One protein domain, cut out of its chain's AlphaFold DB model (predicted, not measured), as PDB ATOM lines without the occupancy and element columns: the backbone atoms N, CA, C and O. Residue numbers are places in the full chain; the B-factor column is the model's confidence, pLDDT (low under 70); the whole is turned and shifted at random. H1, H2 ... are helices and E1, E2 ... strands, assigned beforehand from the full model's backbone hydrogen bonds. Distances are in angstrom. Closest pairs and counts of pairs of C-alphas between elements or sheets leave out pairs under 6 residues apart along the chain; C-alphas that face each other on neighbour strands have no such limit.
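What this domain is: This is residues 76 to 287 of the 1191 residues of a protein of Sinomonas atrocyanea (UniProt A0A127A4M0). A twisted sheet of five parallel strands makes the core, with H1 and H3 over one face and H4, H5 and H6 over the other. H2 folds back beside H1, away from the sheet, and the small hairpin E3 and E4 packs through E3 on H5. The printed part has 212 residues, with six named helices and seven named strands in the order H1 H2 E1 H3 E2 E3 E4 H4 E5 H5 E6 H6 E7; the class is mixed, helices and strands. The large sheet runs E2 E1 E5 E6 E7, while E3 and E4 are antiparallel. The whole is compact, with a radius of gyration of the C-alphas of 17.7 A and spans of 57 by 45 by 39 A.

Where its parts are: The sheet holds E2, residues 164 to 167; E1, 141 to 145; E5, 206 to 214, 19.6 A long; E6, 250 to 258, 18.9 A; and E7, 278 to 287, 22.6 A, ending at C-alpha 287 (7.142, -10.797, -17.361). H1, residues 76 to 93, begins at C-alpha 76 (5.012, -25.502, 1.970) and is 25.2 A long. H2 is 107 to 119, H3 150 to 161, H4 198 to 203, H5 218 to 230 and H6 262 to 275, 20.3 A. E3 is 179 to 182 and E4 190 to 193.

How they stand to each other: N 143 and O 164 join E1 to E2 within hydrogen-bond range at 2.8 A, N 144 and O 208 E1 to E5 at 2.8 A, N 209 and O 252 E5 to E6 at 2.8 A, and N 251 and O 278 E6 to E7 at 2.7 A. E1, H3, E2; E5, H5, E6; and E6, H6, E7 are strand-helix-strand units, parallel neighbour strands with a helix between, each with a right-handed crossover. H3 runs along the strands at a height over the sheet of 6.6 A. H1 touches H3 at a steep tilt of 55 degrees, closest at the C-alphas of Gly 86 and Val 157, 4.6 A. H1 and H2 form a helical hairpin, closest at the C-alphas of Gly 80 and Leu 114, 6.6 A. H5 and H6 only just touch, with 3 pairs of C-alphas within 8 A, the closest Leu 221 and Phe 268, 7.2 A. H4 touches no helix. The closest C-alphas of E3 and H5 are Phe 181 and Thr 223, 6.0 A; in the hairpin E3 and E4, N 191 and O 181 are within hydrogen-bond range at 2.9 A. In the six helices every O i to N i+4 pair is within hydrogen-bond range.

The domain as a whole: The two farthest C-alphas, Asp 121 and Thr 236, are 59.4 A apart. The printed part has no cut. The links H1 to H2, H2 to E1, E2 to E3 and H5 to E6 are long. The mean pLDDT of the printed part is 79.1; 60 residues are under 70, among them 96 to 105, 182 to 190 and 230 to 248.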
ATOM      1  N   ALA A  76       5.554 -26.805   1.591       91.00
ATOM      2  CA  ALA A  76       5.012 -25.502   1.970       91.00
ATOM      3  C   ALA A  76       5.144 -24.419   0.879       91.00
ATOM      4  O   ALA A  76       4.321 -23.501   0.842       91.00
ATOM      5  N   VAL A  77       6.137 -24.517  -0.014       92.75
ATOM      6  CA  VAL A  77       6.301 -23.597  -1.155       92.75
ATOM      7  C   VAL A  77       5.237 -23.880  -2.214       92.75
ATOM      8  O   VAL A  77       4.525 -22.960  -2.611       92.75
ATOM      9  N   ALA A  78       5.076 -25.143  -2.621       92.25
ATOM     10  CA  ALA A  78       4.087 -25.543  -3.623       92.25
ATOM     11  C   ALA A  78       2.649 -25.253  -3.154       92.25
ATOM     12  O   ALA A  78       1.876 -24.603  -3.858       92.25
ATOM     13  N   LEU A  79       2.312 -25.661  -1.925       92.25
ATOM     14  CA  LEU A  79       1.001 -25.404  -1.321       92.25
ATOM     15  C   LEU A  79       0.761 -23.908  -1.085       92.25
ATOM     16  O   LEU A  79      -0.350 -23.419  -1.286       92.25
ATOM     17  N   GLY A  80       1.795 -23.168  -0.670       92.06
ATOM     18  CA  GLY A  80       1.720 -21.723  -0.475       92.06
ATOM     19  C   GLY A  80       1.444 -20.973  -1.778       92.06
ATOM     20  O   GLY A  80       0.559 -20.120  -1.808       92.06
ATOM     21  N   ALA A  81       2.138 -21.336  -2.859       93.88
ATOM     22  CA  ALA A  81       1.905 -20.784  -4.191       93.88
ATOM     23  C   ALA A  81       0.502 -21.114  -4.712       93.88
ATOM     24  O   ALA A  81      -0.192 -20.221  -5.190       93.88
ATOM     25  N   ALA A  82       0.045 -22.360  -4.556       93.31
ATOM     26  CA  ALA A  82      -1.295 -22.765  -4.973       93.31
ATOM     27  C   ALA A  82      -2.400 -21.990  -4.241       93.31
ATOM     28  O   ALA A  82      -3.349 -21.519  -4.863       93.31
ATOM     29  N   ARG A  83      -2.259 -21.801  -2.922       91.50
ATOM     30  CA  ARG A  83      -3.206 -21.011  -2.119       91.50
ATOM     31  C   ARG A  83      -3.177 -19.534  -2.493       91.50
ATOM     32  O   ARG A  83      -4.237 -18.922  -2.574       91.50
ATOM     33  N   LEU A  84      -1.992 -18.968  -2.736       93.94
ATOM     34  CA  LEU A  84      -1.854 -17.585  -3.196       93.94
ATOM     35  C   LEU A  84      -2.517 -17.387  -4.566       93.94
ATOM     36  O   LEU A  84      -3.256 -16.423  -4.751       93.94
ATOM     37  N   LEU A  85      -2.310 -18.326  -5.493       95.38
ATOM     38  CA  LEU A  85      -2.932 -18.313  -6.815       95.38
ATOM     39  C   LEU A  85      -4.456 -18.458  -6.717       95.38
ATOM     40  O   LEU A  85      -5.183 -17.677  -7.324       95.38
ATOM     41  N   GLY A  86      -4.952 -19.388  -5.896       93.25
ATOM     42  CA  GLY A  86      -6.385 -19.546  -5.633       93.25
ATOM     43  C   GLY A  86      -7.022 -18.287  -5.041       93.25
ATOM     44  O   GLY A  86      -8.101 -17.887  -5.471       93.25
ATOM     45  N   ALA A  87      -6.343 -17.613  -4.112       91.69
ATOM     46  CA  ALA A  87      -6.823 -16.362  -3.530       91.69
ATOM     47  C   ALA A  87      -6.797 -15.197  -4.538       91.69
ATOM     48  O   ALA A  87      -7.703 -14.362  -4.544       91.69
ATOM     49  N   ALA A  88      -5.804 -15.153  -5.432       93.19
ATOM     50  CA  ALA A  88      -5.770 -14.193  -6.533       93.19
ATOM     51  C   ALA A  88      -6.929 -14.421  -7.521       93.19
ATOM     52  O   ALA A  88      -7.576 -13.457  -7.933       93.19
ATOM     53  N   VAL A  89      -7.257 -15.683  -7.830       93.88
ATOM     54  CA  VAL A  89      -8.441 -16.047  -8.628       93.88
ATOM     55  C   VAL A  89      -9.731 -15.648  -7.907       93.88
ATOM     56  O   VAL A  89     -10.615 -15.057  -8.520       93.88
ATOM     57  N   ALA A  90      -9.842 -15.900  -6.601       90.56
ATOM     58  CA  ALA A  90     -11.004 -15.487  -5.815       90.56
ATOM     59  C   ALA A  90     -11.211 -13.960  -5.848       90.56
ATOM     60  O   ALA A  90     -12.339 -13.503  -6.036       90.56
ATOM     61  N   ARG A  91     -10.122 -13.176  -5.754       89.31
ATOM     62  CA  ARG A  91     -10.144 -11.710  -5.899       89.31
ATOM     63  C   ARG A  91     -10.645 -11.280  -7.281       89.31
ATOM     64  O   ARG A  91     -11.521 -10.427  -7.355       89.31
ATOM     65  N   GLU A  92     -10.135 -11.892  -8.349       91.19
ATOM     66  CA  GLU A  92     -10.559 -11.632  -9.739       91.19
ATOM     67  C   GLU A  92     -12.046 -11.961  -9.974       91.19
ATOM     68  O   GLU A  92     -12.756 -11.284 -10.725       91.19
ATOM     69  N   LEU A  93     -12.552 -12.994  -9.299       88.56
ATOM     70  CA  LEU A  93     -13.958 -13.388  -9.351       88.56
ATOM     71  C   LEU A  93     -14.865 -12.565  -8.420       88.56
ATOM     72  O   LEU A  93     -16.084 -12.704  -8.505       88.56
ATOM     73  N   GLY A  94     -14.309 -11.701  -7.564       86.38
ATOM     74  CA  GLY A  94     -15.073 -10.912  -6.595       86.38
ATOM     75  C   GLY A  94     -15.660 -11.739  -5.445       86.38
ATOM     76  O   GLY A  94     -16.670 -11.349  -4.857       86.38
ATOM     77  N   LEU A  95     -15.059 -12.887  -5.123       81.00
ATOM     78  CA  LEU A  95     -15.492 -13.754  -4.029       81.00
ATOM     79  C   LEU A  95     -14.912 -13.229  -2.700       81.00
ATOM     80  O   LEU A  95     -13.699 -13.257  -2.495       81.00
ATOM     81  N   GLY A  96     -15.767 -12.721  -1.803       65.94
ATOM     82  CA  GLY A  96     -15.365 -12.307  -0.444       65.94
ATOM     83  C   GLY A  96     -14.986 -13.500   0.452       65.94
ATOM     84  O   GLY A  96     -15.108 -14.628   0.009       65.94
ATOM     85  N   PRO A  97     -14.525 -13.316   1.701       62.28
ATOM     86  CA  PRO A  97     -14.270 -14.421   2.636       62.28
ATOM     87  C   PRO A  97     -15.565 -15.021   3.220       62.28
ATOM     88  O   PRO A  97     -16.578 -14.335   3.365       62.28
ATOM     89  N   ALA A  98     -15.544 -16.311   3.575       58.81
ATOM     90  CA  ALA A  98     -16.714 -17.008   4.112       58.81
ATOM     91  C   ALA A  98     -17.139 -16.500   5.512       58.81
ATOM     92  O   ALA A  98     -16.313 -16.357   6.411       58.81
ATOM     93  N   GLY A  99     -18.446 -16.295   5.721       53.09
ATOM     94  CA  GLY A  99     -19.077 -16.312   7.052       53.09
ATOM     95  C   GLY A  99     -18.550 -15.327   8.105       53.09
ATOM     96  O   GLY A  99     -18.445 -15.704   9.267       53.09
ATOM     97  N   GLY A 100     -18.210 -14.085   7.741       50.31
ATOM     98  CA  GLY A 100     -17.742 -13.080   8.713       50.31
ATOM     99  C   GLY A 100     -16.366 -13.379   9.325       50.31
ATOM    100  O   GLY A 100     -16.008 -12.774  10.334       50.31
ATOM    101  N   ALA A 101     -15.596 -14.301   8.733       55.47
ATOM    102  CA  ALA A 101     -14.213 -14.549   9.118       55.47
ATOM    103  C   ALA A 101     -13.377 -13.262   9.009       55.47
ATOM    104  O   ALA A 101     -13.571 -12.458   8.093       55.47
ATOM    105  N   ALA A 102     -12.438 -13.078   9.943       54.66
ATOM    106  CA  ALA A 102     -11.510 -11.954   9.902       54.66
ATOM    107  C   ALA A 102     -10.771 -11.931   8.547       54.66
ATOM    108  O   ALA A 102     -10.379 -12.998   8.058       54.66
ATOM    109  N   PRO A 103     -10.583 -10.750   7.929       61.50
ATOM    110  CA  PRO A 103      -9.825 -10.651   6.692       61.50
ATOM    111  C   PRO A 103      -8.419 -11.221   6.914       61.50
ATOM    112  O   PRO A 103      -7.754 -10.905   7.900       61.50
ATOM    113  N   GLY A 104      -7.996 -12.108   6.014       61.34
ATOM    114  CA  GLY A 104      -6.632 -12.630   5.993       61.34
ATOM    115  C   GLY A 104      -5.615 -11.549   5.618       61.34
ATOM    116  O   GLY A 104      -6.006 -10.427   5.287       61.34
ATOM    117  N   PRO A 105      -4.309 -11.876   5.638       68.62
ATOM    118  CA  PRO A 105      -3.287 -10.936   5.197       68.62
ATOM    119  C   PRO A 105      -3.512 -10.543   3.722       68.62
ATOM    120  O   PRO A 105      -3.979 -11.380   2.938       68.62
ATOM    121  N   PRO A 106      -3.170  -9.305   3.315       81.75
ATOM    122  CA  PRO A 106      -3.184  -8.897   1.913       81.75
ATOM    123  C   PRO A 106      -2.360  -9.847   1.032       81.75
ATOM    124  O   PRO A 106      -1.356 -10.414   1.478       81.75
ATOM    125  N   LEU A 107      -2.746  -9.990  -0.240       86.06
ATOM    126  CA  LEU A 107      -2.055 -10.869  -1.193       86.06
ATOM    127  C   LEU A 107      -0.565 -10.520  -1.326       86.06
ATOM    128  O   LEU A 107       0.264 -11.409  -1.480       86.06
ATOM    129  N   GLU A 108      -0.212  -9.245  -1.192       87.94
ATOM    130  CA  GLU A 108       1.155  -8.729  -1.268       87.94
ATOM    131  C   GLU A 108       2.004  -9.140  -0.047       87.94
ATOM    132  O   GLU A 108       3.214  -9.347  -0.148       87.94
ATOM    133  N   GLU A 109       1.395  -9.289   1.131       87.44
ATOM    134  CA  GLU A 109       2.072  -9.817   2.321       87.44
ATOM    135  C   GLU A 109       2.291 -11.327   2.205       87.44
ATOM    136  O   GLU A 109       3.393 -11.825   2.442       87.44
ATOM    137  N   ALA A 110       1.267 -12.041   1.751       88.81
ATOM    138  CA  ALA A 110       1.352 -13.458   1.438       88.81
ATOM    139  C   ALA A 110       2.413 -13.769   0.364       88.81
ATOM    140  O   ALA A 110       3.184 -14.720   0.518       88.81
ATOM    141  N   ALA A 111       2.503 -12.940  -0.680       90.81
ATOM    142  CA  ALA A 111       3.534 -13.026  -1.710       90.81
ATOM    143  C   ALA A 111       4.938 -12.815  -1.122       90.81
ATOM    144  O   ALA A 111       5.818 -13.642  -1.346       90.81
ATOM    145  N   ARG A 112       5.148 -11.789  -0.282       89.88
ATOM    146  CA  ARG A 112       6.434 -11.590   0.420       89.88
ATOM    147  C   ARG A 112       6.823 -12.792   1.282       89.88
ATOM    148  O   ARG A 112       7.981 -13.204   1.270       89.88
ATOM    149  N   ALA A 113       5.864 -13.396   1.983       88.19
ATOM    150  CA  ALA A 113       6.110 -14.587   2.793       88.19
ATOM    151  C   ALA A 113       6.461 -15.828   1.950       88.19
ATOM    152  O   ALA A 113       7.211 -16.693   2.406       88.19
ATOM    153  N   LEU A 114       5.919 -15.954   0.735       90.56
ATOM    154  CA  LEU A 114       6.310 -17.006  -0.208       90.56
ATOM    155  C   LEU A 114       7.688 -16.724  -0.824       90.56
ATOM    156  O   LEU A 114       8.499 -17.640  -0.937       90.56
ATOM    157  N   LEU A 115       7.984 -15.464  -1.154       91.19
ATOM    158  CA  LEU A 115       9.280 -15.042  -1.685       91.19
ATOM    159  C   LEU A 115      10.422 -15.341  -0.704       91.19
ATOM    160  O   LEU A 115      11.428 -15.917  -1.105       91.19
ATOM    161  N   ALA A 116      10.234 -15.047   0.586       87.81
ATOM    162  CA  ALA A 116      11.203 -15.387   1.633       87.81
ATOM    163  C   ALA A 116      11.466 -16.906   1.718       87.81
ATOM    164  O   ALA A 116      12.604 -17.346   1.882       87.81
ATOM    165  N   ARG A 117      10.428 -17.736   1.535       88.06
ATOM    166  CA  ARG A 117      10.585 -19.200   1.466       88.06
ATOM    167  C   ARG A 117      11.361 -19.637   0.220       88.06
ATOM    168  O   ARG A 117      12.224 -20.500   0.328       88.06
ATOM    169  N   LEU A 118      11.091 -19.035  -0.940       87.56
ATOM    170  CA  LEU A 118      11.798 -19.318  -2.199       87.56
ATOM    171  C   LEU A 118      13.279 -18.904  -2.165       87.56
ATOM    172  O   LEU A 118      14.107 -19.552  -2.810       87.56
ATOM    173  N   ALA A 119      13.615 -17.854  -1.412       84.62
ATOM    174  CA  ALA A 119      14.995 -17.453  -1.132       84.62
ATOM    175  C   ALA A 119      15.712 -18.431  -0.176       84.62
ATOM    176  O   ALA A 119      16.938 -18.576  -0.220       84.62
ATOM    177  N   GLY A 120      14.939 -19.182   0.615       78.31
ATOM    178  CA  GLY A 120      15.432 -20.085   1.653       78.31
ATOM    179  C   GLY A 120      15.719 -19.386   2.982       78.31
ATOM    180  O   GLY A 120      16.459 -19.938   3.790       78.31
ATOM    181  N   ASP A 121      15.134 -18.206   3.199       71.94
ATOM    182  CA  ASP A 121      15.270 -17.407   4.426       71.94
ATOM    183  C   ASP A 121      14.278 -17.844   5.520       71.94
ATOM    184  O   ASP A 121      14.352 -17.403   6.667       71.94
ATOM    185  N   ALA A 122      13.318 -18.703   5.170       66.69
ATOM    186  CA  ALA A 122      12.329 -19.240   6.094       66.69
ATOM    187  C   ALA A 122      12.812 -20.549   6.756       66.69
ATOM    188  O   ALA A 122      13.471 -21.355   6.092       66.69
ATOM    189  N   PRO A 123      12.432 -20.813   8.022       60.94
ATOM    190  CA  PRO A 123      12.664 -22.104   8.669       60.94
ATOM    191  C   PRO A 123      12.109 -23.268   7.836       60.94
ATOM    192  O   PRO A 123      11.036 -23.149   7.237       60.94
ATOM    193  N   SER A 124      12.809 -24.407   7.814       54.66
ATOM    194  CA  SER A 124      12.397 -25.589   7.038       54.66
ATOM    195  C   SER A 124      11.072 -26.204   7.512       54.66
ATOM    196  O   SER A 124      10.409 -26.882   6.737       54.66
ATOM    197  N   ASP A 125      10.676 -25.955   8.762       54.84
ATOM    198  CA  ASP A 125       9.433 -26.410   9.398       54.84
ATOM    199  C   ASP A 125       8.290 -25.375   9.336       54.84
ATOM    200  O   ASP A 125       7.226 -25.568   9.930       54.84
ATOM    201  N   ALA A 126       8.482 -24.261   8.620       63.38
ATOM    202  CA  ALA A 126       7.472 -23.218   8.517       63.38
ATOM    203  C   ALA A 126       6.196 -23.748   7.843       63.38
ATOM    204  O   ALA A 126       6.208 -24.137   6.673       63.38
ATOM    205  N   GLN A 127       5.067 -23.679   8.560       67.56
ATOM    206  CA  GLN A 127       3.771 -24.118   8.036       67.56
ATOM    207  C   GLN A 127       3.439 -23.449   6.690       67.56
ATOM    208  O   GLN A 127       3.796 -22.278   6.479       67.56
ATOM    209  N   PRO A 128       2.708 -24.137   5.791       70.56
ATOM    210  CA  PRO A 128       2.265 -23.540   4.540       70.56
ATOM    211  C   PRO A 128       1.417 -22.289   4.786       70.56
ATOM    212  O   PRO A 128       0.651 -22.219   5.752       70.56
ATOM    213  N   LEU A 129       1.522 -21.316   3.878       77.50
ATOM    214  CA  LEU A 129       0.752 -20.074   3.930       77.50
ATOM    215  C   LEU A 129      -0.747 -20.378   4.114       77.50
ATOM    216  O   LEU A 129      -1.322 -21.171   3.364       77.50
ATOM    217  N   ARG A 130      -1.387 -19.762   5.113       76.50
ATOM    218  CA  ARG A 130      -2.831 -19.886   5.350       76.50
ATOM    219  C   ARG A 130      -3.524 -18.627   4.847       76.50
ATOM    220  O   ARG A 130      -3.233 -17.536   5.322       76.50
ATOM    221  N   LEU A 131      -4.439 -18.798   3.899       80.06
ATOM    222  CA  LEU A 131      -5.297 -17.736   3.381       80.06
ATOM    223  C   LEU A 131      -6.761 -18.126   3.613       80.06
ATOM    224  O   LEU A 131      -7.082 -19.314   3.490       80.06
ATOM    225  N   PRO A 132      -7.634 -17.171   3.977       75.81
ATOM    226  CA  PRO A 132      -9.052 -17.444   4.164       75.81
ATOM    227  C   PRO A 132      -9.655 -17.927   2.847       75.81
ATOM    228  O   PRO A 132      -9.439 -17.317   1.802       75.81
ATOM    229  N   ALA A 133     -10.399 -19.027   2.905       73.88
ATOM    230  CA  ALA A 133     -11.123 -19.525   1.747       73.88
ATOM    231  C   ALA A 133     -12.366 -18.645   1.473       73.88
ATOM    232  O   ALA A 133     -13.013 -18.184   2.427       73.88
ATOM    233  N   PRO A 134     -12.724 -18.409   0.200       73.62
ATOM    234  CA  PRO A 134     -14.002 -17.804  -0.163       73.62
ATOM    235  C   PRO A 134     -15.198 -18.684   0.272       73.62
ATOM    236  O   PRO A 134     -15.029 -19.887   0.494       73.62
ATOM    237  N   PRO A 135     -16.426 -18.134   0.411       66.00
ATOM    238  CA  PRO A 135     -17.626 -18.934   0.587       66.00
ATOM    239  C   PRO A 135     -17.783 -19.836  -0.633       66.00
ATOM    240  O   PRO A 135     -17.550 -19.406  -1.764       66.00
ATOM    241  N   ALA A 136     -18.163 -21.090  -0.394       59.09
ATOM    242  CA  ALA A 136     -18.240 -22.105  -1.433       59.09
ATOM    243  C   ALA A 136     -19.174 -21.658  -2.574       59.09
ATOM    244  O   ALA A 136     -20.395 -21.681  -2.439       59.09
ATOM    245  N   GLY A 137     -18.591 -21.287  -3.716       57.47
ATOM    246  CA  GLY A 137     -19.299 -21.092  -4.987       57.47
ATOM    247  C   GLY A 137     -19.453 -22.398  -5.778       57.47
ATOM    248  O   GLY A 137     -19.642 -22.356  -6.993       57.47
ATOM    249  N   GLY A 138     -19.303 -23.546  -5.101       57.81
ATOM    250  CA  GLY A 138     -18.820 -24.814  -5.660       57.81
ATOM    251  C   GLY A 138     -19.639 -25.444  -6.784       57.81
ATOM    252  O   GLY A 138     -19.099 -26.253  -7.531       57.81
ATOM    253  N   GLU A 139     -20.900 -25.047  -6.971       59.78
ATOM    254  CA  GLU A 139     -21.721 -25.533  -8.090       59.78
ATOM    255  C   GLU A 139     -21.540 -24.719  -9.387       59.78
ATOM    256  O   GLU A 139     -21.880 -25.203 -10.463       59.78
ATOM    257  N   GLN A 140     -20.996 -23.496  -9.316       77.12
ATOM    258  CA  GLN A 140     -20.858 -22.584 -10.467       77.12
ATOM    259  C   GLN A 140     -19.432 -22.505 -11.029       77.12
ATOM    260  O   GLN A 140     -19.232 -21.935 -12.107       77.12
ATOM    261  N   ILE A 141     -18.447 -23.053 -10.313       87.19
ATOM    262  CA  ILE A 141     -17.028 -23.003 -10.677       87.19
ATOM    263  C   ILE A 141     -16.515 -24.427 -10.884       87.19
ATOM    264  O   ILE A 141     -16.659 -25.278 -10.008       87.19
ATOM    265  N   ALA A 142     -15.866 -24.662 -12.021       89.62
ATOM    266  CA  ALA A 142     -15.072 -25.861 -12.268       89.62
ATOM    267  C   ALA A 142     -13.608 -25.471 -12.488       89.62
ATOM    268  O   ALA A 142     -13.324 -24.514 -13.205       89.62
ATOM    269  N   THR A 143     -12.684 -26.221 -11.903       93.81
ATOM    270  CA  THR A 143     -11.241 -26.020 -12.049       93.81
ATOM    271  C   THR A 143     -10.641 -27.183 -12.833       93.81
ATOM    272  O   THR A 143     -10.917 -28.345 -12.536       93.81
ATOM    273  N   LEU A 144      -9.819 -26.873 -13.835       94.12
ATOM    274  CA  LEU A 144      -9.182 -27.832 -14.728       94.12
ATOM    275  C   LEU A 144      -7.664 -27.662 -14.701       94.12
ATOM    276  O   LEU A 144      -7.163 -26.620 -15.112       94.12
ATOM    277  N   GLY A 145      -6.933 -28.678 -14.247       94.31
ATOM    278  CA  GLY A 145      -5.467 -28.711 -14.298       94.31
ATOM    279  C   GLY A 145      -4.920 -29.358 -15.578       94.31
ATOM    280  O   GLY A 145      -5.487 -30.325 -16.101       94.31
ATOM    281  N   TYR A 146      -3.785 -28.870 -16.079       90.88
ATOM    282  CA  TYR A 146      -3.056 -29.529 -17.168       90.88
ATOM    283  C   TYR A 146      -2.175 -30.688 -16.663       90.88
ATOM    284  O   TYR A 146      -1.566 -30.612 -15.594       90.88
ATOM    285  N   ALA A 147      -2.154 -31.792 -17.425       82.94
ATOM    286  CA  ALA A 147      -1.393 -33.004 -17.115       82.94
ATOM    287  C   ALA A 147       0.118 -32.727 -16.988       82.94
ATOM    288  O   ALA A 147       0.633 -31.792 -17.589       82.94
ATOM    289  N   GLU A 148       0.837 -33.605 -16.285       72.25
ATOM    290  CA  GLU A 148       2.245 -33.476 -15.860       72.25
ATOM    291  C   GLU A 148       2.499 -32.494 -14.719       72.25
ATOM    292  O   GLU A 148       2.893 -32.935 -13.654       72.25
ATOM    293  N   THR A 149       2.381 -31.181 -14.916       70.38
ATOM    294  CA  THR A 149       2.925 -30.211 -13.938       70.38
ATOM    295  C   THR A 149       1.878 -29.523 -13.094       70.38
ATOM    296  O   THR A 149       2.104 -29.279 -11.908       70.38
ATOM    297  N   ALA A 150       0.720 -29.228 -13.673       86.56
ATOM    298  CA  ALA A 150      -0.294 -28.426 -13.013       86.56
ATOM    299  C   ALA A 150      -1.369 -29.266 -12.304       86.56
ATOM    300  O   ALA A 150      -2.279 -28.693 -11.713       86.56
ATOM    301  N   THR A 151      -1.282 -30.603 -12.291       92.50
ATOM    302  CA  THR A 151      -2.317 -31.447 -11.658       92.50
ATOM    303  C   THR A 151      -2.367 -31.279 -10.134       92.50
ATOM    304  O   THR A 151      -3.450 -31.256  -9.547       92.50
ATOM    305  N   GLY A 152      -1.216 -31.121  -9.476       92.25
ATOM    306  CA  GLY A 152      -1.137 -30.817  -8.041       92.25
ATOM    307  C   GLY A 152      -1.545 -29.374  -7.731       92.25
ATOM    308  O   GLY A 152      -2.349 -29.135  -6.830       92.25
ATOM    309  N   LEU A 153      -1.039 -28.423  -8.529       94.19
ATOM    310  CA  LEU A 153      -1.363 -26.996  -8.424       94.19
ATOM    311  C   LEU A 153      -2.869 -26.754  -8.580       94.19
ATOM    312  O   LEU A 153      -3.481 -26.104  -7.736       94.19
ATOM    313  N   GLY A 154      -3.464 -27.319  -9.629       94.44
ATOM    314  CA  GLY A 154      -4.880 -27.196  -9.951       94.44
ATOM    315  C   GLY A 154      -5.781 -27.758  -8.864       94.44
ATOM    316  O   GLY A 154      -6.765 -27.113  -8.512       94.44
ATOM    317  N   HIS A 155      -5.417 -28.898  -8.268       93.50
ATOM    318  CA  HIS A 155      -6.195 -29.475  -7.173       93.50
ATOM    319  C   HIS A 155      -6.186 -28.541  -5.959       93.50
ATOM    320  O   HIS A 155      -7.239 -28.223  -5.416       93.50
ATOM    321  N   ALA A 156      -5.015 -28.044  -5.557       91.62
ATOM    322  CA  ALA A 156      -4.901 -27.147  -4.411       91.62
ATOM    323  C   ALA A 156      -5.584 -25.781  -4.649       91.62
ATOM    324  O   ALA A 156      -6.183 -25.226  -3.727       91.62
ATOM    325  N   VAL A 157      -5.561 -25.261  -5.885       93.12
ATOM    326  CA  VAL A 157      -6.368 -24.093  -6.291       93.12
ATOM    327  C   VAL A 157      -7.860 -24.405  -6.157       93.12
ATOM    328  O   VAL A 157      -8.600 -23.620  -5.566       93.12
ATOM    329  N   ALA A 158      -8.302 -25.568  -6.636       91.88
ATOM    330  CA  ALA A 158      -9.692 -25.991  -6.552       91.88
ATOM    331  C   ALA A 158     -10.165 -26.213  -5.108       91.88
ATOM    332  O   ALA A 158     -11.301 -25.875  -4.791       91.88
ATOM    333  N   GLU A 159      -9.321 -26.753  -4.222       88.69
ATOM    334  CA  GLU A 159      -9.593 -26.852  -2.780       88.69
ATOM    335  C   GLU A 159      -9.736 -25.475  -2.134       88.69
ATOM    336  O   GLU A 159     -10.621 -25.285  -1.303       88.69
ATOM    337  N   HIS A 160      -8.899 -24.507  -2.518       88.31
ATOM    338  CA  HIS A 160      -9.025 -23.145  -2.010       88.31
ATOM    339  C   HIS A 160     -10.344 -22.500  -2.456       88.31
ATOM    340  O   HIS A 160     -11.023 -21.886  -1.643       88.31
ATOM    341  N   LEU A 161     -10.726 -22.669  -3.724       87.62
ATOM    342  CA  LEU A 161     -11.972 -22.126  -4.280       87.62
ATOM    343  C   LEU A 161     -13.229 -22.908  -3.859       87.62
ATOM    344  O   LEU A 161     -14.343 -22.408  -4.018       87.62
ATOM    345  N   GLY A 162     -13.064 -24.134  -3.358       84.50
ATOM    346  CA  GLY A 162     -14.157 -25.065  -3.094       84.50
ATOM    347  C   GLY A 162     -14.929 -25.471  -4.354       84.50
ATOM    348  O   GLY A 162     -16.153 -25.559  -4.317       84.50
ATOM    349  N   SER A 163     -14.229 -25.649  -5.477       87.38
ATOM    350  CA  SER A 163     -14.796 -25.938  -6.804       87.38
ATOM    351  C   SER A 163     -14.637 -27.405  -7.212       87.38
ATOM    352  O   SER A 163     -13.641 -28.027  -6.850       87.38
ATOM    353  N   TYR A 164     -15.506 -27.921  -8.086       86.69
ATOM    354  CA  TYR A 164     -15.256 -29.198  -8.772       86.69
ATOM    355  C   TYR A 164     -13.887 -29.184  -9.468       86.69
ATOM    356  O   TYR A 164     -13.567 -28.222 -10.169       86.69
ATOM    357  N   TYR A 165     -13.087 -30.234  -9.288       91.06
ATOM    358  CA  TYR A 165     -11.753 -30.343  -9.869       91.06
ATOM    359  C   TYR A 165     -11.652 -31.498 -10.855       91.06
ATOM    360  O   TYR A 165     -12.059 -32.615 -10.550       91.06
ATOM    361  N   LEU A 166     -11.043 -31.235 -12.009       91.19
ATOM    362  CA  LEU A 166     -10.672 -32.206 -13.033       91.19
ATOM    363  C   LEU A 166      -9.244 -31.899 -13.501       91.19
ATOM    364  O   LEU A 166      -8.812 -30.752 -13.460       91.19
ATOM    365  N   HIS A 167      -8.515 -32.878 -14.024       93.19
ATOM    366  CA  HIS A 167      -7.336 -32.578 -14.833       93.19
ATOM    367  C   HIS A 167      -7.342 -33.355 -16.142       93.19
ATOM    368  O   HIS A 167      -7.952 -34.420 -16.252       93.19
ATOM    369  N   SER A 168      -6.657 -32.806 -17.145       90.69
ATOM    370  CA  SER A 168      -6.364 -33.565 -18.360       90.69
ATOM    371  C   SER A 168      -5.443 -34.743 -18.056       90.69
ATOM    372  O   SER A 168      -4.664 -34.702 -17.104       90.69
ATOM    373  N   THR A 169      -5.535 -35.796 -18.862       87.44
ATOM    374  CA  THR A 169      -4.700 -36.990 -18.724       87.44
ATOM    375  C   THR A 169      -4.135 -37.425 -20.067       87.44
ATOM    376  O   THR A 169      -4.782 -37.269 -21.113       87.44
ATOM    377  N   ARG A 170      -2.915 -37.965 -20.030       84.12
ATOM    378  CA  ARG A 170      -2.274 -38.663 -21.156       84.12
ATOM    379  C   ARG A 170      -2.125 -40.160 -20.900       84.12
ATOM    380  O   ARG A 170      -1.376 -40.841 -21.599       84.12
ATOM    381  N   LEU A 171      -2.818 -40.669 -19.890       79.88
ATOM    382  CA  LEU A 171      -2.909 -42.091 -19.627       79.88
ATOM    383  C   LEU A 171      -4.078 -42.678 -20.409       79.88
ATOM    384  O   LEU A 171      -5.107 -42.029 -20.608       79.88
ATOM    385  N   SER A 172      -3.913 -43.913 -20.875       71.06
ATOM    386  CA  SER A 172      -5.022 -44.647 -21.471       71.06
ATOM    387  C   SER A 172      -6.066 -44.928 -20.391       71.06
ATOM    388  O   SER A 172      -5.734 -45.269 -19.254       71.06
ATOM    389  N   THR A 173      -7.341 -44.738 -20.720       64.06
ATOM    390  CA  THR A 173      -8.428 -44.986 -19.769       64.06
ATOM    391  C   THR A 173      -9.528 -45.806 -20.436       64.06
ATOM    392  O   THR A 173      -9.766 -45.635 -21.634       64.06
ATOM    393  N   PRO A 174     -10.230 -46.674 -19.684       51.94
ATOM    394  CA  PRO A 174     -11.400 -47.384 -20.198       51.94
ATOM    395  C   PRO A 174     -12.625 -46.462 -20.347       51.94
ATOM    396  O   PRO A 174     -13.640 -46.871 -20.911       51.94
ATOM    397  N   VAL A 175     -12.555 -45.228 -19.835       53.72
ATOM    398  CA  VAL A 175     -13.632 -44.238 -19.896       53.72
ATOM    399  C   VAL A 175     -13.551 -43.493 -21.224       53.72
ATOM    400  O   VAL A 175     -12.487 -43.032 -21.640       53.72
ATOM    401  N   ARG A 176     -14.692 -43.353 -21.906       57.38
ATOM    402  CA  ARG A 176     -14.761 -42.596 -23.159       57.38
ATOM    403  C   ARG A 176     -14.387 -41.123 -22.902       57.38
ATOM    404  O   ARG A 176     -15.025 -40.503 -22.052       57.38
ATOM    405  N   PRO A 177     -13.434 -40.538 -23.653       65.31
ATOM    406  CA  PRO A 177     -13.095 -39.125 -23.521       65.31
ATOM    407  C   PRO A 177     -14.294 -38.214 -23.792       65.31
ATOM    408  O   PRO A 177     -15.021 -38.400 -24.770       65.31
ATOM    409  N   PHE A 178     -14.469 -37.208 -22.938       65.88
ATOM    410  CA  PHE A 178     -15.401 -36.100 -23.140       65.88
ATOM    411  C   PHE A 178     -14.941 -35.188 -24.283       65.88
ATOM    412  O   PHE A 178     -15.747 -34.730 -25.088       65.88
ATOM    413  N   GLY A 179     -13.632 -34.968 -24.361       71.69
ATOM    414  CA  GLY A 179     -12.962 -34.193 -25.394       71.69
ATOM    415  C   GLY A 179     -11.451 -34.360 -25.277       71.69
ATOM    416  O   GLY A 179     -10.954 -35.000 -24.342       71.69
ATOM    417  N   GLY A 180     -10.718 -33.782 -26.219       75.56
ATOM    418  CA  GLY A 180      -9.263 -33.774 -26.197       75.56
ATOM    419  C   GLY A 180      -8.711 -32.596 -26.980       75.56
ATOM    420  O   GLY A 180      -9.387 -32.064 -27.848       75.56
ATOM    421  N   PHE A 181      -7.497 -32.179 -26.643       79.69
ATOM    422  CA  PHE A 181      -6.803 -31.076 -27.304       79.69
ATOM    423  C   PHE A 181      -5.323 -31.415 -27.460       79.69
ATOM    424  O   PHE A 181      -4.778 -32.235 -26.716       79.69
ATOM    425  N   GLU A 182      -4.676 -30.779 -28.432       69.44
ATOM    426  CA  GLU A 182      -3.252 -30.969 -28.686       69.44
ATOM    427  C   GLU A 182      -2.401 -29.859 -28.061       69.44
ATOM    428  O   GLU A 182      -2.712 -28.667 -28.161       69.44
ATOM    429  N   GLU A 183      -1.287 -30.265 -27.456       66.38
ATOM    430  CA  GLU A 183      -0.190 -29.405 -27.031       66.38
ATOM    431  C   GLU A 183       0.959 -29.503 -28.053       66.38
ATOM    432  O   GLU A 183       1.731 -30.460 -28.064       66.38
ATOM    433  N   GLU A 184       1.108 -28.485 -28.905       53.25
ATOM    434  CA  GLU A 184       2.044 -28.461 -30.050       53.25
ATOM    435  C   GLU A 184       3.546 -28.550 -29.676       53.25
ATOM    436  O   GLU A 184       4.398 -28.704 -30.555       53.25
ATOM    437  N   HIS A 185       3.895 -28.444 -28.385       51.53
ATOM    438  CA  HIS A 185       5.274 -28.293 -27.896       51.53
ATOM    439  C   HIS A 185       5.759 -29.425 -26.966       51.53
ATOM    440  O   HIS A 185       6.888 -29.350 -26.461       51.53
ATOM    441  N   SER A 186       4.949 -30.469 -26.747       51.69
ATOM    442  CA  SER A 186       5.307 -31.643 -25.934       51.69
ATOM    443  C   SER A 186       5.629 -32.865 -26.807       51.69
ATOM    444  O   SER A 186       5.144 -32.984 -27.928       51.69
ATOM    445  N   HIS A 187       6.459 -33.789 -26.310       41.91
ATOM    446  CA  HIS A 187       6.838 -35.017 -27.036       41.91
ATOM    447  C   HIS A 187       5.667 -36.008 -27.211       41.91
ATOM    448  O   HIS A 187       5.736 -36.873 -28.078       41.91
ATOM    449  N   ALA A 188       4.593 -35.852 -26.428       48.41
ATOM    450  CA  ALA A 188       3.316 -36.545 -26.580       48.41
ATOM    451  C   ALA A 188       2.203 -35.486 -26.592       48.41
ATOM    452  O   ALA A 188       1.894 -34.909 -25.552       48.41
ATOM    453  N   THR A 189       1.660 -35.178 -27.769       56.38
ATOM    454  CA  THR A 189       0.861 -33.963 -27.996       56.38
ATOM    455  C   THR A 189      -0.587 -34.068 -27.510       56.38
ATOM    456  O   THR A 189      -1.191 -33.045 -27.219       56.38
ATOM    457  N   GLY A 190      -1.164 -35.266 -27.392       67.50
ATOM    458  CA  GLY A 190      -2.586 -35.436 -27.070       67.50
ATOM    459  C   GLY A 190      -2.908 -35.372 -25.573       67.50
ATOM    460  O   GLY A 190      -2.363 -36.143 -24.787       67.50
ATOM    461  N   HIS A 191      -3.849 -34.505 -25.196       81.69
ATOM    462  CA  HIS A 191      -4.511 -34.492 -23.888       81.69
ATOM    463  C   HIS A 191      -5.957 -34.965 -24.020       81.69
ATOM    464  O   HIS A 191      -6.650 -34.588 -24.964       81.69
ATOM    465  N   THR A 192      -6.440 -35.726 -23.038       83.38
ATOM    466  CA  THR A 192      -7.852 -36.128 -22.952       83.38
ATOM    467  C   THR A 192      -8.492 -35.650 -21.655       83.38
ATOM    468  O   THR A 192      -7.833 -35.547 -20.619       83.38
ATOM    469  N   LEU A 193      -9.788 -35.343 -21.714       83.31
ATOM    470  CA  LEU A 193     -10.631 -35.059 -20.555       83.31
ATOM    471  C   LEU A 193     -11.592 -36.228 -20.355       83.31
ATOM    472  O   LEU A 193     -12.343 -36.564 -21.269       83.31
ATOM    473  N   VAL A 194     -11.592 -36.833 -19.168       77.88
ATOM    474  CA  VAL A 194     -12.415 -38.015 -18.839       77.88
ATOM    475  C   VAL A 194     -13.219 -37.807 -17.547       77.88
ATOM    476  O   VAL A 194     -13.127 -38.616 -16.624       77.88
ATOM    477  N   PRO A 195     -14.008 -36.717 -17.432       73.12
ATOM    478  CA  PRO A 195     -14.802 -36.478 -16.237       73.12
ATOM    479  C   PRO A 195     -15.775 -37.630 -16.006       73.12
ATOM    480  O   PRO A 195     -16.529 -38.021 -16.895       73.12
ATOM    481  N   GLY A 196     -15.796 -38.124 -14.771       64.62
ATOM    482  CA  GLY A 196     -16.778 -39.090 -14.312       64.62
ATOM    483  C   GLY A 196     -18.189 -38.514 -14.290       64.62
ATOM    484  O   GLY A 196     -19.115 -39.298 -14.262       64.62
ATOM    485  N   ASP A 197     -18.369 -37.190 -14.329       63.44
ATOM    486  CA  ASP A 197     -19.637 -36.527 -14.648       63.44
ATOM    487  C   ASP A 197     -19.376 -35.322 -15.573       63.44
ATOM    488  O   ASP A 197     -19.007 -34.239 -15.103       63.44
ATOM    489  N   PRO A 198     -19.576 -35.471 -16.894       63.72
ATOM    490  CA  PRO A 198     -19.433 -34.374 -17.846       63.72
ATOM    491  C   PRO A 198     -20.336 -33.165 -17.563       63.72
ATOM    492  O   PRO A 198     -20.007 -32.043 -17.958       63.72
ATOM    493  N   THR A 199     -21.471 -33.363 -16.885       63.03
ATOM    494  CA  THR A 199     -22.458 -32.302 -16.662       63.03
ATOM    495  C   THR A 199     -21.981 -31.262 -15.654       63.03
ATOM    496  O   THR A 199     -22.329 -30.093 -15.802       63.03
ATOM    497  N   ARG A 200     -21.120 -31.630 -14.692       70.38
ATOM    498  CA  ARG A 200     -20.486 -30.680 -13.753       70.38
ATOM    499  C   ARG A 200     -19.667 -29.638 -14.498       70.38
ATOM    500  O   ARG A 200     -19.844 -28.440 -14.300       70.38
ATOM    501  N   LEU A 201     -18.823 -30.105 -15.414       73.56
ATOM    502  CA  LEU A 201     -18.001 -29.238 -16.250       73.56
ATOM    503  C   LEU A 201     -18.870 -28.438 -17.241       73.56
ATOM    504  O   LEU A 201     -18.617 -27.260 -17.487       73.56
ATOM    505  N   ALA A 202     -19.929 -29.051 -17.777       69.25
ATOM    506  CA  ALA A 202     -20.848 -28.383 -18.695       69.25
ATOM    507  C   ALA A 202     -21.716 -27.301 -18.023       69.25
ATOM    508  O   ALA A 202     -22.028 -26.313 -18.680       69.25
ATOM    509  N   ARG A 203     -22.104 -27.447 -16.751       70.81
ATOM    510  CA  ARG A 203     -22.976 -26.498 -16.029       70.81
ATOM    511  C   ARG A 203     -22.227 -25.332 -15.383       70.81
ATOM    512  O   ARG A 203     -22.865 -24.339 -15.047       70.81
ATOM    513  N   ALA A 204     -20.909 -25.433 -15.223       79.44
ATOM    514  CA  ALA A 204     -20.110 -24.382 -14.608       79.44
ATOM    515  C   ALA A 204     -20.202 -23.064 -15.399       79.44
ATOM    516  O   ALA A 204     -19.868 -23.006 -16.587       79.44
ATOM    517  N   ALA A 205     -20.630 -21.992 -14.729       83.31
ATOM    518  CA  ALA A 205     -20.626 -20.644 -15.293       83.31
ATOM    519  C   ALA A 205     -19.198 -20.098 -15.456       83.31
ATOM    520  O   ALA A 205     -18.926 -19.332 -16.386       83.31
ATOM    521  N   THR A 206     -18.294 -20.500 -14.555       90.19
ATOM    522  CA  THR A 206     -16.874 -20.141 -14.585       90.19
ATOM    523  C   THR A 206     -15.995 -21.383 -14.657       90.19
ATOM    524  O   THR A 206     -16.163 -22.313 -13.870       90.19
ATOM    525  N   VAL A 207     -15.022 -21.378 -15.567       92.25
ATOM    526  CA  VAL A 207     -14.012 -22.436 -15.680       92.25
ATOM    527  C   VAL A 207     -12.629 -21.858 -15.417       92.25
ATOM    528  O   VAL A 207     -12.163 -20.978 -16.140       92.25
ATOM    529  N   VAL A 208     -11.976 -22.351 -14.370       95.38
ATOM    530  CA  VAL A 208     -10.613 -21.972 -14.002       95.38
ATOM    531  C   VAL A 208      -9.647 -22.964 -14.643       95.38
ATOM    532  O   VAL A 208      -9.649 -24.140 -14.294       95.38
ATOM    533  N   LEU A 209      -8.839 -22.513 -15.597       96.00
ATOM    534  CA  LEU A 209      -7.819 -23.320 -16.266       96.00
ATOM    535  C   LEU A 209      -6.487 -23.092 -15.554       96.00
ATOM    536  O   LEU A 209      -6.009 -21.963 -15.523       96.00
ATOM    537  N   VAL A 210      -5.908 -24.129 -14.958       96.44
ATOM    538  CA  VAL A 210      -4.699 -24.014 -14.136       96.44
ATOM    539  C   VAL A 210      -3.505 -24.596 -14.873       96.44
ATOM    540  O   VAL A 210      -3.491 -25.789 -15.187       96.44
ATOM    541  N   ASP A 211      -2.502 -23.752 -15.093       92.50
ATOM    542  CA  ASP A 211      -1.263 -24.080 -15.797       92.50
ATOM    543  C   ASP A 211      -0.030 -23.656 -14.984       92.50
ATOM    544  O   ASP A 211      -0.136 -22.878 -14.035       92.50
ATOM    545  N   ASP A 212       1.154 -24.156 -15.331       91.12
ATOM    546  CA  ASP A 212       2.396 -23.771 -14.656       91.12
ATOM    547  C   ASP A 212       3.037 -22.513 -15.248       91.12
ATOM    548  O   ASP A 212       3.412 -21.608 -14.500       91.12
ATOM    549  N   GLU A 213       3.108 -22.426 -16.573       91.56
ATOM    550  CA  GLU A 213       3.658 -21.294 -17.315       91.56
ATOM    551  C   GLU A 213       2.795 -20.952 -18.535       91.56
ATOM    552  O   GLU A 213       2.409 -21.816 -19.317       91.56
ATOM    553  N   LEU A 214       2.563 -19.664 -18.772       91.19
ATOM    554  CA  LEU A 214       1.917 -19.176 -19.980       91.19
ATOM    555  C   LEU A 214       2.959 -18.502 -20.874       91.19
ATOM    556  O   LEU A 214       3.473 -17.431 -20.564       91.19
ATOM    557  N   SER A 215       3.294 -19.159 -21.987       87.88
ATOM    558  CA  SER A 215       4.193 -18.612 -23.015       87.88
ATOM    559  C   SER A 215       3.404 -17.973 -24.151       87.88
ATOM    560  O   SER A 215       3.236 -16.771 -24.139       87.88
ATOM    561  N   THR A 216       2.861 -18.749 -25.091       87.75
ATOM    562  CA  THR A 216       1.916 -18.241 -26.112       87.75
ATOM    563  C   THR A 216       0.457 -18.424 -25.696       87.75
ATOM    564  O   THR A 216      -0.450 -17.782 -26.213       87.75
ATOM    565  N   GLY A 217       0.200 -19.353 -24.767       88.50
ATOM    566  CA  GLY A 217      -1.143 -19.733 -24.336       88.50
ATOM    567  C   GLY A 217      -1.957 -20.518 -25.370       88.50
ATOM    568  O   GLY A 217      -3.155 -20.708 -25.178       88.50
ATOM    569  N   ARG A 218      -1.338 -21.032 -26.444       88.31
ATOM    570  CA  ARG A 218      -2.058 -21.792 -27.483       88.31
ATOM    571  C   ARG A 218      -2.797 -23.020 -26.938       88.31
ATOM    572  O   ARG A 218      -3.926 -23.265 -27.346       88.31
ATOM    573  N   THR A 219      -2.207 -23.741 -25.983       87.75
ATOM    574  CA  THR A 219      -2.856 -24.883 -25.314       87.75
ATOM    575  C   THR A 219      -4.172 -24.467 -24.663       87.75
ATOM    576  O   THR A 219      -5.197 -25.091 -24.912       87.75
ATOM    577  N   VAL A 220      -4.166 -23.355 -23.921       91.38
ATOM    578  CA  VAL A 220      -5.361 -22.774 -23.297       91.38
ATOM    579  C   VAL A 220      -6.413 -22.423 -24.344       91.38
ATOM    580  O   VAL A 220      -7.571 -22.807 -24.202       91.38
ATOM    581  N   LEU A 221      -6.024 -21.735 -25.419       91.81
ATOM    582  CA  LEU A 221      -6.945 -21.355 -26.494       91.81
ATOM    583  C   LEU A 221      -7.574 -22.581 -27.173       91.81
ATOM    584  O   LEU A 221      -8.777 -22.590 -27.438       91.81
ATOM    585  N   ASN A 222      -6.786 -23.631 -27.412       89.06
ATOM    586  CA  ASN A 222      -7.271 -24.902 -27.948       89.06
ATOM    587  C   ASN A 222      -8.236 -25.580 -26.967       89.06
ATOM    588  O   ASN A 222      -9.310 -26.008 -27.379       89.06
ATOM    589  N   THR A 223      -7.918 -25.603 -25.668       89.00
ATOM    590  CA  THR A 223      -8.830 -26.106 -24.631       89.00
ATOM    591  C   THR A 223     -10.150 -25.336 -24.631       89.00
ATOM    592  O   THR A 223     -11.205 -25.956 -24.648       89.00
ATOM    593  N   VAL A 224     -10.123 -23.999 -24.659       89.94
ATOM    594  CA  VAL A 224     -11.340 -23.168 -24.680       89.94
ATOM    595  C   VAL A 224     -12.185 -23.460 -25.924       89.94
ATOM    596  O   VAL A 224     -13.399 -23.629 -25.807       89.94
ATOM    597  N   ARG A 225     -11.566 -23.583 -27.107       88.25
ATOM    598  CA  ARG A 225     -12.271 -23.960 -28.347       88.25
ATOM    599  C   ARG A 225     -12.924 -25.334 -28.236       88.25
ATOM    600  O   ARG A 225     -14.101 -25.460 -28.565       88.25
ATOM    601  N   GLU A 226     -12.193 -26.330 -27.742       84.00
ATOM    602  CA  GLU A 226     -12.697 -27.697 -27.573       84.00
ATOM    603  C   GLU A 226     -13.826 -27.774 -26.550       84.00
ATOM    604  O   GLU A 226     -14.846 -28.407 -26.803       84.00
ATOM    605  N   LEU A 227     -13.706 -27.065 -25.427       83.00
ATOM    606  CA  LEU A 227     -14.778 -26.964 -24.446       83.00
ATOM    607  C   LEU A 227     -16.028 -26.316 -25.068       83.00
ATOM    608  O   LEU A 227     -17.115 -26.880 -24.978       83.00
ATOM    609  N   HIS A 228     -15.888 -25.207 -25.802       80.50
ATOM    610  CA  HIS A 228     -17.009 -24.610 -26.542       80.50
ATOM    611  C   HIS A 228     -17.618 -25.554 -27.587       80.50
ATOM    612  O   HIS A 228     -18.840 -25.570 -27.747       80.50
ATOM    613  N   ALA A 229     -16.797 -26.316 -28.311       76.88
ATOM    614  CA  ALA A 229     -17.253 -27.262 -29.324       76.88
ATOM    615  C   ALA A 229     -17.999 -28.447 -28.694       76.88
ATOM    616  O   ALA A 229     -19.100 -28.779 -29.137       76.88
ATOM    617  N   ALA A 230     -17.444 -29.028 -27.627       66.62
ATOM    618  CA  ALA A 230     -18.046 -30.112 -26.857       66.62
ATOM    619  C   ALA A 230     -19.370 -29.697 -26.195       66.62
ATOM    620  O   ALA A 230     -20.242 -30.539 -25.983       66.62
ATOM    621  N   TRP A 231     -19.541 -28.405 -25.900       68.44
ATOM    622  CA  TRP A 231     -20.750 -27.842 -25.294       68.44
ATOM    623  C   TRP A 231     -21.766 -27.274 -26.286       68.44
ATOM    624  O   TRP A 231     -22.794 -26.755 -25.846       68.44
ATOM    625  N   ARG A 232     -21.527 -27.337 -27.606       55.19
ATOM    626  CA  ARG A 232     -22.571 -26.958 -28.570       55.19
ATOM    627  C   ARG A 232     -23.761 -27.910 -28.410       55.19
ATOM    628  O   ARG A 232     -23.551 -29.118 -28.529       55.19
ATOM    629  N   PRO A 233     -24.988 -27.391 -28.205       44.34
ATOM    630  CA  PRO A 233     -26.188 -28.210 -28.160       44.34
ATOM    631  C   PRO A 233     -26.250 -29.119 -29.381       44.34
ATOM    632  O   PRO A 233     -26.348 -28.634 -30.511       44.34
ATOM    633  N   ARG A 234     -26.158 -30.436 -29.181       41.44
ATOM    634  CA  ARG A 234     -26.317 -31.394 -30.289       41.44
ATOM    635  C   ARG A 234     -27.795 -31.604 -30.599       41.44
ATOM    636  O   ARG A 234     -28.128 -32.102 -31.670       41.44
ATOM    637  N   THR A 235     -28.667 -31.198 -29.676       41.91
ATOM    638  CA  THR A 235     -30.127 -31.272 -29.764       41.91
ATOM    639  C   THR A 235     -30.772 -30.089 -29.029       41.91
ATOM    640  O   THR A 235     -30.122 -29.403 -28.242       41.91
ATOM    641  N   THR A 236     -32.073 -29.862 -29.234       42.19
ATOM    642  CA  THR A 236     -32.871 -28.884 -28.468       42.19
ATOM    643  C   THR A 236     -32.942 -29.184 -26.958       42.19
ATOM    644  O   THR A 236     -33.458 -28.351 -26.224       42.19
ATOM    645  N   HIS A 237     -32.431 -30.334 -26.487       39.16
ATOM    646  CA  HIS A 237     -32.348 -30.718 -25.067       39.16
ATOM    647  C   HIS A 237     -31.170 -30.089 -24.299       39.16
ATOM    648  O   HIS A 237     -31.219 -30.038 -23.075       39.16
ATOM    649  N   ASP A 238     -30.131 -29.579 -24.972       40.56
ATOM    650  CA  ASP A 238     -28.951 -29.014 -24.283       40.56
ATOM    651  C   ASP A 238     -29.055 -27.488 -24.055       40.56
ATOM    652  O   ASP A 238     -28.201 -26.885 -23.400       40.56
ATOM    653  N   ALA A 239     -30.091 -26.837 -24.598       38.38
ATOM    654  CA  ALA A 239     -30.434 -25.462 -24.251       38.38
ATOM    655  C   ALA A 239     -31.254 -25.496 -22.956       38.38
ATOM    656  O   ALA A 239     -32.256 -26.201 -22.879       38.38
ATOM    657  N   GLY A 240     -30.815 -24.766 -21.927       41.31
ATOM    658  CA  GLY A 240     -31.482 -24.743 -20.624       41.31
ATOM    659  C   GLY A 240     -32.991 -24.431 -20.706       41.31
ATOM    660  O   GLY A 240     -33.471 -23.926 -21.725       41.31
ATOM    661  N   PRO A 241     -33.746 -24.673 -19.617       37.12
ATOM    662  CA  PRO A 241     -35.218 -24.734 -19.588       37.12
ATOM    663  C   PRO A 241     -35.971 -23.463 -20.032       37.12
ATOM    664  O   PRO A 241     -37.196 -23.459 -20.084       37.12
ATOM    665  N   SER A 242     -35.269 -22.377 -20.356       39.81
ATOM    666  CA  SER A 242     -35.823 -21.106 -20.823       39.81
ATOM    667  C   SER A 242     -35.725 -20.885 -22.338       39.81
ATOM    668  O   SER A 242     -36.178 -19.844 -22.813       39.81
ATOM    669  N   GLY A 243     -35.082 -21.778 -23.104       39.62
ATOM    670  CA  GLY A 243     -34.708 -21.474 -24.495       39.62
ATOM    671  C   GLY A 243     -33.771 -20.260 -24.614       39.62
ATOM    672  O   GLY A 243     -33.543 -19.755 -25.713       39.62
ATOM    673  N   ALA A 244     -33.232 -19.771 -23.490       42.00
ATOM    674  CA  ALA A 244     -32.248 -18.708 -23.474       42.00
ATOM    675  C   ALA A 244     -30.895 -19.269 -23.912       42.00
ATOM    676  O   ALA A 244     -30.530 -20.397 -23.569       42.00
ATOM    677  N   ALA A 245     -30.144 -18.458 -24.657       44.53
ATOM    678  CA  ALA A 245     -28.755 -18.753 -24.976       44.53
ATOM    679  C   ALA A 245     -27.993 -19.150 -23.693       44.53
ATOM    680  O   ALA A 245     -28.255 -18.555 -22.640       44.53
ATOM    681  N   PRO A 246     -27.067 -20.129 -23.753       50.53
ATOM    682  CA  PRO A 246     -26.252 -20.482 -22.596       50.53
ATOM    683  C   PRO A 246     -25.623 -19.209 -22.006       50.53
ATOM    684  O   PRO A 246     -25.217 -18.331 -22.778       50.53
ATOM    685  N   PRO A 247     -25.565 -19.063 -20.666       52.84
ATOM    686  CA  PRO A 247     -24.981 -17.879 -20.049       52.84
ATOM    687  C   PRO A 247     -23.570 -17.655 -20.603       52.84
ATOM    688  O   PRO A 247     -22.831 -18.618 -20.831       52.84
ATOM    689  N   ARG A 248     -23.200 -16.389 -20.848       60.84
ATOM    690  CA  ARG A 248     -21.845 -16.037 -21.296       60.84
ATOM    691  C   ARG A 248     -20.848 -16.590 -20.281       60.84
ATOM    692  O   ARG A 248     -20.789 -16.107 -19.153       60.84
ATOM    693  N   ARG A 249     -20.109 -17.626 -20.678       77.50
ATOM    694  CA  ARG A 249     -19.149 -18.302 -19.803       77.50
ATOM    695  C   ARG A 249     -17.972 -17.386 -19.502       77.50
ATOM    696  O   ARG A 249     -17.575 -16.583 -20.351       77.50
ATOM    697  N   ARG A 250     -17.402 -17.535 -18.308       90.50
ATOM    698  CA  ARG A 250     -16.151 -16.884 -17.913       90.50
ATOM    699  C   ARG A 250     -15.059 -17.938 -17.772       90.50
ATOM    700  O   ARG A 250     -15.242 -18.940 -17.093       90.50
ATOM    701  N   TYR A 251     -13.919 -17.696 -18.391       94.00
ATOM    702  CA  TYR A 251     -12.702 -18.463 -18.202       94.00
ATOM    703  C   TYR A 251     -11.706 -17.615 -17.430       94.00
ATOM    704  O   TYR A 251     -11.510 -16.442 -17.753       94.00
ATOM    705  N   VAL A 252     -11.072 -18.220 -16.434       96.31
ATOM    706  CA  VAL A 252      -9.943 -17.622 -15.724       96.31
ATOM    707  C   VAL A 252      -8.761 -18.558 -15.875       96.31
ATOM    708  O   VAL A 252      -8.821 -19.703 -15.443       96.31
ATOM    709  N   VAL A 253      -7.688 -18.089 -16.493       97.19
ATOM    710  CA  VAL A 253      -6.441 -18.843 -16.587       97.19
ATOM    711  C   VAL A 253      -5.598 -18.486 -15.379       97.19
ATOM    712  O   VAL A 253      -5.193 -17.340 -15.231       97.19
ATOM    713  N   ALA A 254      -5.353 -19.454 -14.512       97.44
ATOM    714  CA  ALA A 254      -4.518 -19.306 -13.338       97.44
ATOM    715  C   ALA A 254      -3.146 -19.925 -13.626       97.44
ATOM    716  O   ALA A 254      -3.056 -21.120 -13.902       97.44
ATOM    717  N   THR A 255      -2.079 -19.132 -13.567       96.38
ATOM    718  CA  THR A 255      -0.717 -19.606 -13.856       96.38
ATOM    719  C   THR A 255       0.297 -19.104 -12.834       96.38
ATOM    720  O   THR A 255       0.082 -18.082 -12.181       96.38
ATOM    721  N   LEU A 256       1.422 -19.807 -12.661       96.25
ATOM    722  CA  LEU A 256       2.506 -19.261 -11.843       96.25
ATOM    723  C   LEU A 256       3.194 -18.107 -12.569       96.25
ATOM    724  O   LEU A 256       3.501 -17.110 -11.921       96.25
ATOM    725  N   VAL A 257       3.413 -18.219 -13.883       96.12
ATOM    726  CA  VAL A 257       4.131 -17.207 -14.668       96.12
ATOM    727  C   VAL A 257       3.422 -16.920 -15.994       96.12
ATOM    728  O   VAL A 257       3.198 -17.843 -16.764       96.12
ATOM    729  N   ASP A 258       3.146 -15.650 -16.306       96.25
ATOM    730  CA  ASP A 258       2.700 -15.194 -17.633       96.25
ATOM    731  C   ASP A 258       3.815 -14.410 -18.347       96.25
ATOM    732  O   ASP A 258       4.231 -13.338 -17.903       96.25
ATOM    733  N   LEU A 259       4.298 -14.960 -19.465       95.12
ATOM    734  CA  LEU A 259       5.349 -14.394 -20.320       95.12
ATOM    735  C   LEU A 259       4.856 -14.061 -21.735       95.12
ATOM    736  O   LEU A 259       5.681 -13.872 -22.634       95.12
ATOM    737  N   ARG A 260       3.536 -14.016 -21.950       94.12
ATOM    738  CA  ARG A 260       2.942 -13.723 -23.262       94.12
ATOM    739  C   ARG A 260       3.379 -12.377 -23.817       94.12
ATOM    740  O   ARG A 260       3.376 -11.363 -23.113       94.12
ATOM    741  N   GLY A 261       3.663 -12.364 -25.119       92.50
ATOM    742  CA  GLY A 261       3.855 -11.136 -25.876       92.50
ATOM    743  C   GLY A 261       2.541 -10.384 -26.102       92.50
ATOM    744  O   GLY A 261       1.448 -10.870 -25.808       92.50
ATOM    745  N   ALA A 262       2.637  -9.179 -26.669       91.50
ATOM    746  CA  ALA A 262       1.457  -8.379 -27.004       91.50
ATOM    747  C   ALA A 262       0.534  -9.084 -28.019       91.50
ATOM    748  O   ALA A 262      -0.684  -9.011 -27.888       91.50
ATOM    749  N   GLU A 263       1.108  -9.801 -28.990       92.62
ATOM    750  CA  GLU A 263       0.355 -10.564 -29.995       92.62
ATOM    751  C   GLU A 263      -0.412 -11.736 -29.367       92.62
ATOM    752  O   GLU A 263      -1.607 -11.893 -29.610       92.62
ATOM    753  N   ASP A 264       0.230 -12.503 -28.480       93.69
ATOM    754  CA  ASP A 264      -0.412 -13.613 -27.764       93.69
ATOM    755  C   ASP A 264      -1.567 -13.123 -26.872       93.69
ATOM    756  O   ASP A 264      -2.601 -13.782 -26.749       93.69
ATOM    757  N   ARG A 265      -1.420 -11.946 -26.249       93.81
ATOM    758  CA  ARG A 265      -2.493 -11.314 -25.461       93.81
ATOM    759  C   ARG A 265      -3.662 -10.879 -26.347       93.81
ATOM    760  O   ARG A 265      -4.807 -11.160 -25.999       93.81
ATOM    761  N   ALA A 266      -3.382 -10.277 -27.504       94.88
ATOM    762  CA  ALA A 266      -4.409  -9.897 -28.475       94.88
ATOM    763  C   ALA A 266      -5.175 -11.118 -29.024       94.88
ATOM    764  O   ALA A 266      -6.379 -11.045 -29.260       94.88
ATOM    765  N   GLU A 267      -4.512 -12.268 -29.171       94.56
ATOM    766  CA  GLU A 267      -5.155 -13.515 -29.596       94.56
ATOM    767  C   GLU A 267      -6.175 -14.038 -28.562       94.56
ATOM    768  O   GLU A 267      -7.231 -14.552 -28.941       94.56
ATOM    769  N   PHE A 268      -5.912 -13.867 -27.261       95.12
ATOM    770  CA  PHE A 268      -6.884 -14.192 -26.207       95.12
ATOM    771  C   PHE A 268      -8.128 -13.304 -26.301       95.12
ATOM    772  O   PHE A 268      -9.248 -13.811 -26.224       95.12
ATOM    773  N   GLU A 269      -7.941 -11.998 -26.506       94.19
ATOM    774  CA  GLU A 269      -9.043 -11.046 -26.697       94.19
ATOM    775  C   GLU A 269      -9.855 -11.376 -27.956       94.19
ATOM    776  O   GLU A 269     -11.089 -11.390 -27.915       94.19
ATOM    777  N   ARG A 270      -9.172 -11.715 -29.058       95.19
ATOM    778  CA  ARG A 270      -9.807 -12.128 -30.314       95.19
ATOM    779  C   ARG A 270     -10.661 -13.375 -30.118       95.19
ATOM    780  O   ARG A 270     -11.835 -13.356 -30.487       95.19
ATOM    781  N   LEU A 271     -10.118 -14.429 -29.501       93.12
ATOM    782  CA  LEU A 271     -10.873 -15.658 -29.252       93.12
ATOM    783  C   LEU A 271     -12.070 -15.413 -28.320       93.12
ATOM    784  O   LEU A 271     -13.159 -15.932 -28.567       93.12
ATOM    785  N   ALA A 272     -11.885 -14.616 -27.265       91.88
ATOM    786  CA  ALA A 272     -12.964 -14.252 -26.350       91.88
ATOM    787  C   ALA A 272     -14.102 -13.518 -27.080       91.88
ATOM    788  O   ALA A 272     -15.277 -13.828 -26.867       91.88
ATOM    789  N   GLY A 273     -13.755 -12.601 -27.992       90.69
ATOM    790  CA  GLY A 273     -14.699 -11.917 -28.875       90.69
ATOM    791  C   GLY A 273     -15.416 -12.865 -29.843       90.69
ATOM    792  O   GLY A 273     -16.639 -12.799 -29.958       90.69
ATOM    793  N   GLU A 274     -14.683 -13.780 -30.484       91.31
ATOM    794  CA  GLU A 274     -15.228 -14.788 -31.409       91.31
ATOM    795  C   GLU A 274     -16.230 -15.731 -30.736       91.31
ATOM    796  O   GLU A 274     -17.260 -16.070 -31.320       91.31
ATOM    797  N   LEU A 275     -15.935 -16.159 -29.507       88.12
ATOM    798  CA  LEU A 275     -16.766 -17.097 -28.754       88.12
ATOM    799  C   LEU A 275     -17.826 -16.414 -27.877       88.12
ATOM    800  O   LEU A 275     -18.692 -17.097 -27.323       88.12
ATOM    801  N   GLY A 276     -17.780 -15.086 -27.739       87.69
ATOM    802  CA  GLY A 276     -18.706 -14.318 -26.905       87.69
ATOM    803  C   GLY A 276     -18.596 -14.621 -25.404       87.69
ATOM    804  O   GLY A 276     -19.596 -14.509 -24.687       87.69
ATOM    805  N   CYS A 277     -17.410 -15.009 -24.924       89.31
ATOM    806  CA  CYS A 277     -17.130 -15.368 -23.529       89.31
ATOM    807  C   CYS A 277     -16.181 -14.362 -22.851       89.31
ATOM    808  O   CYS A 277     -15.534 -13.558 -23.514       89.31
ATOM    809  N   GLY A 278     -16.078 -14.407 -21.519       90.69
ATOM    810  CA  GLY A 278     -15.001 -13.727 -20.789       90.69
ATOM    811  C   GLY A 278     -13.776 -14.632 -20.684       90.69
ATOM    812  O   GLY A 278     -13.939 -15.812 -20.391       90.69
ATOM    813  N   LEU A 279     -12.572 -14.108 -20.901       94.31
ATOM    814  CA  LEU A 279     -11.315 -14.844 -20.743       94.31
ATOM    815  C   LEU A 279     -10.288 -13.920 -20.084       94.31
ATOM    816  O   LEU A 279      -9.822 -12.975 -20.715       94.31
ATOM    817  N   THR A 280      -9.967 -14.169 -18.814       95.19
ATOM    818  CA  THR A 280      -8.975 -13.389 -18.057       95.19
ATOM    819  C   THR A 280      -7.822 -14.269 -17.593       95.19
ATOM    820  O   THR A 280      -7.948 -15.493 -17.532       95.19
ATOM    821  N   VAL A 281      -6.673 -13.656 -17.313       96.50
ATOM    822  CA  VAL A 281      -5.473 -14.350 -16.832       96.50
ATOM    823  C   VAL A 281      -5.086 -13.783 -15.474       96.50
ATOM    824  O   VAL A 281      -5.084 -12.571 -15.284       96.50
ATOM    825  N   VAL A 282      -4.777 -14.676 -14.541       96.94
ATOM    826  CA  VAL A 282      -4.281 -14.389 -13.200       96.94
ATOM    827  C   VAL A 282      -2.945 -15.106 -13.052       96.94
ATOM    828  O   VAL A 282      -2.891 -16.337 -13.105       96.94
ATOM    829  N   ALA A 283      -1.874 -14.341 -12.862       96.69
ATOM    830  CA  ALA A 283      -0.527 -14.868 -12.687       96.69
ATOM    831  C   ALA A 283       0.078 -14.435 -11.347       96.69
ATOM    832  O   ALA A 283      -0.245 -13.368 -10.821       96.69
ATOM    833  N   LEU A 284       0.972 -15.256 -10.785       96.56
ATOM    834  CA  LEU A 284       1.796 -14.827  -9.647       96.56
ATOM    835  C   LEU A 284       3.009 -14.008 -10.102       96.56
ATOM    836  O   LEU A 284       3.395 -13.055  -9.427       96.56
ATOM    837  N   GLY A 285       3.610 -14.385 -11.228       96.25
ATOM    838  CA  GLY A 285       4.696 -13.676 -11.887       96.25
ATOM    839  C   GLY A 285       4.290 -13.223 -13.284       96.25
ATOM    840  O   GLY A 285       3.879 -14.042 -14.095       96.25
ATOM    841  N   GLU A 286       4.450 -11.946 -13.601       96.12
ATOM    842  CA  GLU A 286       4.265 -11.422 -14.955       96.12
ATOM    843  C   GLU A 286       5.591 -10.908 -15.501       96.12
ATOM    844  O   GLU A 286       6.378 -10.288 -14.778       96.12
ATOM    845  N   GLY A 287       5.859 -11.154 -16.781       95.19
ATOM    846  CA  GLY A 287       7.142 -10.797 -17.361       95.19
ATOM    847  C   GLY A 287       7.252 -10.988 -18.864       95.19
ATOM    848  O   GLY A 287       6.261 -11.005 -19.588       95.19
TER     849      GLY A 287